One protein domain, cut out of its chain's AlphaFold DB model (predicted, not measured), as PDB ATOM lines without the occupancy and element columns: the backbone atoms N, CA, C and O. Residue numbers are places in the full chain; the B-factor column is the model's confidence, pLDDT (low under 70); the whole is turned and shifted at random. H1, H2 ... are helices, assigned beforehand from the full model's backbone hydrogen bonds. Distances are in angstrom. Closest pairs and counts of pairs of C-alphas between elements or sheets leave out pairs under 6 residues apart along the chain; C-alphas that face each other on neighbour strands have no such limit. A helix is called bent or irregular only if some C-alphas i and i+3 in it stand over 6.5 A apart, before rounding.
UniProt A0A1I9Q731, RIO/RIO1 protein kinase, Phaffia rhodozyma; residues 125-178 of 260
ATOM      1  N   GLN A 125     119.172 155.251 239.662       80.94
ATOM      2  CA  GLN A 125     120.012 156.329 239.123       80.94
ATOM      3  C   GLN A 125     120.301 157.405 240.184       80.94
ATOM      4  O   GLN A 125     121.429 157.858 240.308       80.94
ATOM      5  N   SER A 126     119.319 157.713 241.033       84.12
ATOM      6  CA  SER A 126     119.470 158.660 242.140       84.12
ATOM      7  C   SER A 126     120.469 158.207 243.209       84.12
ATOM      8  O   SER A 126     121.135 159.044 243.807       84.12
ATOM      9  N   GLU A 127     120.606 156.905 243.469       84.94
ATOM     10  CA  GLU A 127     121.636 156.388 244.380       84.94
ATOM     11  C   GLU A 127     123.040 156.486 243.772       84.94
ATOM     12  O   GLU A 127     124.001 156.693 244.508       84.94
ATOM     13  N   ILE A 128     123.169 156.358 242.444       87.69
ATOM     14  CA  ILE A 128     124.445 156.571 241.744       87.69
ATOM     15  C   ILE A 128     124.861 158.030 241.894       87.69
ATOM     16  O   ILE A 128     125.995 158.293 242.284       87.69
ATOM     17  N   ASP A 129     123.936 158.952 241.632       87.00
ATOM     18  CA  ASP A 129     124.197 160.389 241.698       87.00
ATOM     19  C   ASP A 129     124.557 160.805 243.137       87.00
ATOM     20  O   ASP A 129     125.577 161.453 243.357       87.00
ATOM     21  N   LYS A 130     123.828 160.308 244.149       88.81
ATOM     22  CA  LYS A 130     124.168 160.521 245.570       88.81
ATOM     23  C   LYS A 130     125.531 159.939 245.946       88.81
ATOM     24  O   LYS A 130     126.315 160.605 246.613       88.81
ATOM     25  N   ALA A 131     125.849 158.722 245.505       89.12
ATOM     26  CA  ALA A 131     127.148 158.108 245.782       89.12
ATOM     27  C   ALA A 131     128.304 158.860 245.097       89.12
ATOM     28  O   ALA A 131     129.410 158.925 245.636       89.12
ATOM     29  N   GLN A 132     128.061 159.433 243.914       88.88
ATOM     30  CA  GLN A 132     129.013 160.300 243.223       88.88
ATOM     31  C   GLN A 132     129.203 161.617 243.975       88.88
ATOM     32  O   GLN A 132     130.347 161.991 244.240       88.88
ATOM     33  N   ASP A 133     128.118 162.265 244.391       87.88
ATOM     34  CA  ASP A 133     128.156 163.490 245.191       87.88
ATOM     35  C   ASP A 133     128.883 163.267 246.525       87.88
ATOM     36  O   ASP A 133     129.742 164.062 246.904       87.88
ATOM     37  N   GLU A 134     128.627 162.151 247.210       89.44
ATOM     38  CA  GLU A 134     129.325 161.762 248.441       89.44
ATOM     39  C   GLU A 134     130.815 161.483 248.206       89.44
ATOM     40  O   GLU A 134     131.662 161.869 249.017       89.44
ATOM     41  N   ALA A 135     131.177 160.836 247.096       91.50
ATOM     42  CA  ALA A 135     132.577 160.606 246.742       91.50
ATOM     43  C   ALA A 135     133.311 161.923 246.436       91.50
ATOM     44  O   ALA A 135     134.456 162.113 246.865       91.50
ATOM     45  N   ILE A 136     132.648 162.851 245.739       88.88
ATOM     46  CA  ILE A 136     133.153 164.202 245.473       88.88
ATOM     47  C   ILE A 136     133.293 164.968 246.791       88.88
ATOM     48  O   ILE A 136     134.337 165.570 247.034       88.88
ATOM     49  N   PHE A 137     132.305 164.888 247.681       89.12
ATOM     50  CA  PHE A 137     132.326 165.530 248.992       89.12
ATOM     51  C   PHE A 137     133.469 165.011 249.879       89.12
ATOM     52  O   PHE A 137     134.200 165.804 250.465       89.12
ATOM     53  N   ASN A 138     133.683 163.692 249.924       91.19
ATOM     54  CA  ASN A 138     134.724 163.063 250.747       91.19
ATOM     55  C   ASN A 138     136.152 163.323 250.245       91.19
ATOM     56  O   ASN A 138     137.100 163.291 251.033       91.19
ATOM     57  N   SER A 139     136.328 163.529 248.939       89.12
ATOM     58  CA  SER A 139     137.642 163.778 248.329       89.12
ATOM     59  C   SER A 139     137.976 165.262 248.181       89.12
ATOM     60  O   SER A 139     139.153 165.617 248.075       89.12
ATOM     61  N   SER A 140     136.970 166.136 248.196       88.69
ATOM     62  CA  SER A 140     137.155 167.578 248.059       88.69
ATOM     63  C   SER A 140     137.560 168.221 249.382       88.69
ATOM     64  O   SER A 140     137.044 167.905 250.452       88.69
ATOM     65  N   TYR A 141     138.481 169.178 249.313       91.19
ATOM     66  CA  TYR A 141     138.819 170.017 250.457       91.19
ATOM     67  C   TYR A 141     137.683 171.016 250.714       91.19
ATOM     68  O   TYR A 141     137.325 171.771 249.811       91.19
ATOM     69  N   ILE A 142     137.137 171.033 251.935       89.31
ATOM     70  CA  ILE A 142     136.072 171.958 252.357       89.31
ATOM     71  C   ILE A 142     136.689 173.029 253.273       89.31
ATOM     72  O   ILE A 142     136.984 172.729 254.436       89.31
ATOM     73  N   PRO A 143     136.906 174.265 252.776       89.81
ATOM     74  CA  PRO A 143     137.426 175.371 253.575       89.81
ATOM     75  C   PRO A 143     136.554 175.655 254.802       89.81
ATOM     76  O   PRO A 143     135.326 175.690 254.708       89.81
ATOM     77  N   ARG A 144     137.186 175.898 255.955       87.56
ATOM     78  CA  ARG A 144     136.486 176.269 257.200       87.56
ATOM     79  C   ARG A 144     136.242 177.769 257.315       87.56
ATOM     80  O   ARG A 144     135.302 178.183 257.991       87.56
ATOM     81  N   SER A 145     137.088 178.580 256.684       88.56
ATOM     82  CA  SER A 145     136.946 180.034 256.622       88.56
ATOM     83  C   SER A 145     137.188 180.563 255.207       88.56
ATOM     84  O   SER A 145     137.905 179.962 254.411       88.56
ATOM     85  N   LEU A 146     136.636 181.743 254.909       83.06
ATOM     86  CA  LEU A 146     136.820 182.438 253.626       83.06
ATOM     87  C   LEU A 146     138.292 182.737 253.295       83.06
ATOM     88  O   LEU A 146     138.638 182.858 252.130       83.06
ATOM     89  N   SER A 147     139.166 182.832 254.301       86.94
ATOM     90  CA  SER A 147     140.608 183.030 254.094       86.94
ATOM     91  C   SER A 147     141.333 181.784 253.576       86.94
ATOM     92  O   SER A 147     142.462 181.891 253.116       86.94
ATOM     93  N   GLU A 148     140.729 180.603 253.717       88.69
ATOM     94  CA  GLU A 148     141.257 179.338 253.191       88.69
ATOM     95  C   GLU A 148     140.784 179.070 251.751       88.69
ATOM     96  O   GLU A 148     141.284 178.150 251.101       88.69
ATOM     97  N   VAL A 149     139.820 179.854 251.249       89.19
ATOM     98  CA  VAL A 149     139.376 179.811 249.852       89.19
ATOM     99  C   VAL A 149     140.462 180.437 248.980       89.19
ATOM    100  O   VAL A 149     140.974 181.506 249.298       89.19
ATOM    101  N   TYR A 150     140.807 179.763 247.881       87.25
ATOM    102  CA  TYR A 150     141.898 180.174 246.994       87.25
ATOM    103  C   TYR A 150     141.667 181.572 246.388       87.25
ATOM    104  O   TYR A 150     142.562 182.404 246.466       87.25
ATOM    105  N   ASP A 151     140.456 181.846 245.881       90.31
ATOM    106  CA  ASP A 151     140.077 183.128 245.264       90.31
ATOM    107  C   ASP A 151     138.692 183.608 245.758       90.31
ATOM    108  O   ASP A 151     137.678 183.385 245.088       90.31
ATOM    109  N   PRO A 152     138.603 184.282 246.919       88.12
ATOM    110  CA  PRO A 152     137.317 184.713 247.468       88.12
ATOM    111  C   PRO A 152     136.614 185.779 246.610       88.12
ATOM    112  O   PRO A 152     135.389 185.799 246.555       88.12
ATOM    113  N   GLU A 153     137.351 186.646 245.909       89.31
ATOM    114  CA  GLU A 153     136.763 187.729 245.097       89.31
ATOM    115  C   GLU A 153     135.954 187.190 243.908       89.31
ATOM    116  O   GLU A 153     134.809 187.583 243.687       89.31
ATOM    117  N   ARG A 154     136.503 186.204 243.193       89.50
ATOM    118  CA  ARG A 154     135.829 185.548 242.063       89.50
ATOM    119  C   ARG A 154     134.553 184.831 242.497       89.50
ATOM    120  O   ARG A 154     133.579 184.766 241.743       89.50
ATOM    121  N   ASP A 155     134.580 184.227 243.678       87.31
ATOM    122  CA  ASP A 155     133.441 183.483 244.197       87.31
ATOM    123  C   ASP A 155     132.340 184.445 244.684       87.31
ATOM    124  O   ASP A 155     131.163 184.183 244.447       87.31
ATOM    125  N   VAL A 156     132.698 185.621 245.216       86.62
ATOM    126  CA  VAL A 156     131.749 186.725 245.455       86.62
ATOM    127  C   VAL A 156     131.100 187.191 244.145       86.62
ATOM    128  O   VAL A 156     129.886 187.383 244.105       86.62
ATOM    129  N   ASP A 157     131.848 187.290 243.045       87.88
ATOM    130  CA  ASP A 157     131.277 187.630 241.734       87.88
ATOM    131  C   ASP A 157     130.336 186.544 241.184       87.88
ATOM    132  O   ASP A 157     129.368 186.849 240.486       87.88
ATOM    133  N   GLN A 158     130.603 185.261 241.452       87.00
ATOM    134  CA  GLN A 158     129.685 184.159 241.105       87.00
ATOM    135  C   GLN A 158     128.403 184.219 241.938       87.00
ATOM    136  O   GLN A 158     127.304 184.075 241.406       87.00
ATOM    137  N   VAL A 159     128.533 184.513 243.230       87.75
ATOM    138  CA  VAL A 159     127.401 184.735 244.128       87.75
ATOM    139  C   VAL A 159     126.549 185.919 243.665       87.75
ATOM    140  O   VAL A 159     125.334 185.777 243.548       87.75
ATOM    141  N   ASN A 160     127.172 187.048 243.316       86.75
ATOM    142  CA  ASN A 160     126.485 188.245 242.817       86.75
ATOM    143  C   ASN A 160     125.755 188.007 241.485       86.75
ATOM    144  O   ASN A 160     124.752 188.659 241.205       86.75
ATOM    145  N   ARG A 161     126.237 187.064 240.665       86.94
ATOM    146  CA  ARG A 161     125.572 186.619 239.429       86.94
ATOM    147  C   ARG A 161     124.415 185.643 239.665       86.94
ATOM    148  O   ARG A 161     123.710 185.319 238.716       86.94
ATOM    149  N   GLY A 162     124.206 185.183 240.902       84.69
ATOM    150  CA  GLY A 162     123.181 184.196 241.256       84.69
ATOM    151  C   GLY A 162     123.641 182.737 241.155       84.69
ATOM    152  O   GLY A 162     122.858 181.826 241.402       84.69
ATOM    153  N   GLU A 163     124.918 182.491 240.855       83.31
ATOM    154  CA  GLU A 163     125.507 181.149 240.710       83.31
ATOM    155  C   GLU A 163     126.130 180.628 242.018       83.31
ATOM    156  O   GLU A 163     126.857 179.637 242.026       83.31
ATOM    157  N   GLY A 164     125.828 181.261 243.156       79.88
ATOM    158  CA  GLY A 164     126.407 180.920 244.462       79.88
ATOM    159  C   GLY A 164     126.153 179.482 244.930       79.88
ATOM    160  O   GLY A 164     126.886 178.974 245.774       79.88
ATOM    161  N   LYS A 165     125.157 178.797 244.353       80.56
ATOM    162  CA  LYS A 165     124.820 177.394 244.651       80.56
ATOM    163  C   LYS A 165     125.828 176.389 244.091       80.56
ATOM    164  O   LYS A 165     125.913 175.275 244.598       80.56
ATOM    165  N   ASN A 166     126.601 176.782 243.077       84.25
ATOM    166  CA  ASN A 166     127.635 175.935 242.477       84.25
ATOM    167  C   ASN A 166     128.906 175.862 243.344       84.25
ATOM    168  O   ASN A 166     129.800 175.060 243.077       84.25
ATOM    169  N   LEU A 167     129.003 176.691 244.389       84.50
ATOM    170  CA  LEU A 167     130.117 176.677 245.327       84.50
ATOM    171  C   LEU A 167     129.930 175.552 246.353       84.50
ATOM    172  O   LEU A 167     129.010 175.574 247.168       84.50
ATOM    173  N   ILE A 168     130.866 174.601 246.366       84.12
ATOM    174  CA  ILE A 168     130.838 173.404 247.230       84.12
ATOM    175  C   ILE A 168     130.704 173.776 248.721       84.12
ATOM    176  O   ILE A 168     129.979 173.133 249.480       84.12
ATOM    177  N   TYR A 169     131.378 174.846 249.156       81.94
ATOM    178  CA  TYR A 169     131.407 175.268 250.559       81.94
ATOM    179  C   TYR A 169     130.209 176.131 250.982       81.94
ATOM    180  O   TYR A 169     129.955 176.251 252.182       81.94
ATOM    181  N   ALA A 170     129.448 176.699 250.037       81.19
ATOM    182  CA  ALA A 170     128.287 177.533 250.353       81.19
ATOM    183  C   ALA A 170     127.179 176.721 251.044       81.19
ATOM    184  O   ALA A 170     126.556 177.199 251.988       81.19
ATOM    185  N   ARG A 171     126.994 175.457 250.635       76.00
ATOM    186  CA  ARG A 171     126.015 174.536 251.235       76.00
ATOM    187  C   ARG A 171     126.474 173.965 252.580       76.00
ATOM    188  O   ARG A 171     125.666 173.809 253.487       76.00
ATOM    189  N   SER A 172     127.763 173.644 252.716       72.06
ATOM    190  CA  SER A 172     128.292 172.928 253.889       72.06
ATOM    191  C   SER A 172     128.617 173.842 255.077       72.06
ATOM    192  O   SER A 172     128.449 173.440 256.226       72.06
ATOM    193  N   GLY A 173     129.073 175.072 254.825       65.62
ATOM    194  CA  GLY A 173     129.606 175.944 255.874       65.62
ATOM    195  C   GLY A 173     128.561 176.682 256.710       65.62
ATOM    196  O   GLY A 173     128.945 177.426 257.610       65.62
ATOM    197  N   GLY A 174     127.264 176.569 256.393       61.09
ATOM    198  CA  GLY A 174     126.223 177.410 257.003       61.09
ATOM    199  C   GLY A 174     126.491 178.914 256.837       61.09
ATOM    200  O   GLY A 174     125.861 179.739 257.500       61.09
ATOM    201  N   VAL A 175     127.439 179.276 255.963       60.94
ATOM    202  CA  VAL A 175     127.693 180.639 255.515       60.94
ATOM    203  C   VAL A 175     126.556 180.935 254.560       60.94
ATOM    204  O   VAL A 175     126.696 180.826 253.346       60.94
ATOM    205  N   GLY A 176     125.386 181.212 255.139       55.59
ATOM    206  CA  GLY A 176     124.244 181.699 254.400       55.59
ATOM    207  C   GLY A 176     124.730 182.888 253.596       55.59
ATOM    208  O   GLY A 176     125.128 183.907 254.163       55.59
ATOM    209  N   ILE A 177     124.769 182.720 252.278       56.88
ATOM    210  CA  ILE A 177     124.926 183.831 251.359       56.88
ATOM    211  C   ILE A 177     123.754 184.751 251.687       56.88
ATOM    212  O   ILE A 177     122.604 184.416 251.406       56.88
ATOM    213  N   VAL A 178     124.037 185.854 252.383       51.16
ATOM    214  CA  VAL A 178     123.048 186.855 252.789       51.16
ATOM    215  C   VAL A 178     122.484 187.456 251.500       51.16
ATOM    216  O   VAL A 178     123.052 188.390 250.949       51.16
TER     217      VAL A 178
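Overview. This is residues 125 to 178 of the 260 residues of the protein "RIO/RIO1 protein kinase" of Phaffia rhodozyma (UniProt A0A1I9Q731). A straight helix, H1, sticks out like an arm with its residues 125 to 135 from a small body of loops and two short helices. In that body the chain makes an open loop: residues 140 to 151 lead away from H1 to H2, and the chain then folds back to the short H3 near the middle. The printed part has 54 residues with three named helices, in the order H1, H2, H3, and no named strand; the class is all helix. The whole is loose, with a radius of gyration of the C-alphas of 12.5 A, and elongated, spanning 35 by 22 by 17 A.

Along the chain. Find C-alpha 125 at (120.012, 156.329, 239.123); from there H1, residues 125 to 139, runs 21.2 A to C-alpha 139 at (137.642, 163.778, 248.329). Next look at residues 152 to 160, which form H2, 12.3 A long. H3, residues 168 to 172, ends at C-alpha 172 at (128.292, 172.928, 253.889). H3 is neither bent nor irregular, but only just: C-alphas 168 and 171 are 6.4 A apart.

Arrangement. Begin at H1, which touches no helix; its residues 125 to 135 stand free. H1 and H3 are only just apart, with their closest C-alphas 8.2 A from each other. H1 and H2 are apart, and so are H2 and H3. In H1 and H2 every O i to N i+4 pair is within hydrogen-bond range; in H3 it is 0 of 1, beside 1 of 2 O i to N i+3 pairs.

Size, cuts and confidence. The two C-alphas farthest apart are those of Gln 125 and Ser 147, at 36.9 A. Without residues 125 to 135 the body spans 28 by 18 by 16 A. The link from H1 to H2 is long, with 12 residues; that from H2 to H3 is short, with 7. The printed part has no cut. Look for low confidence at residues 173 to 178, where the pLDDT is under 70.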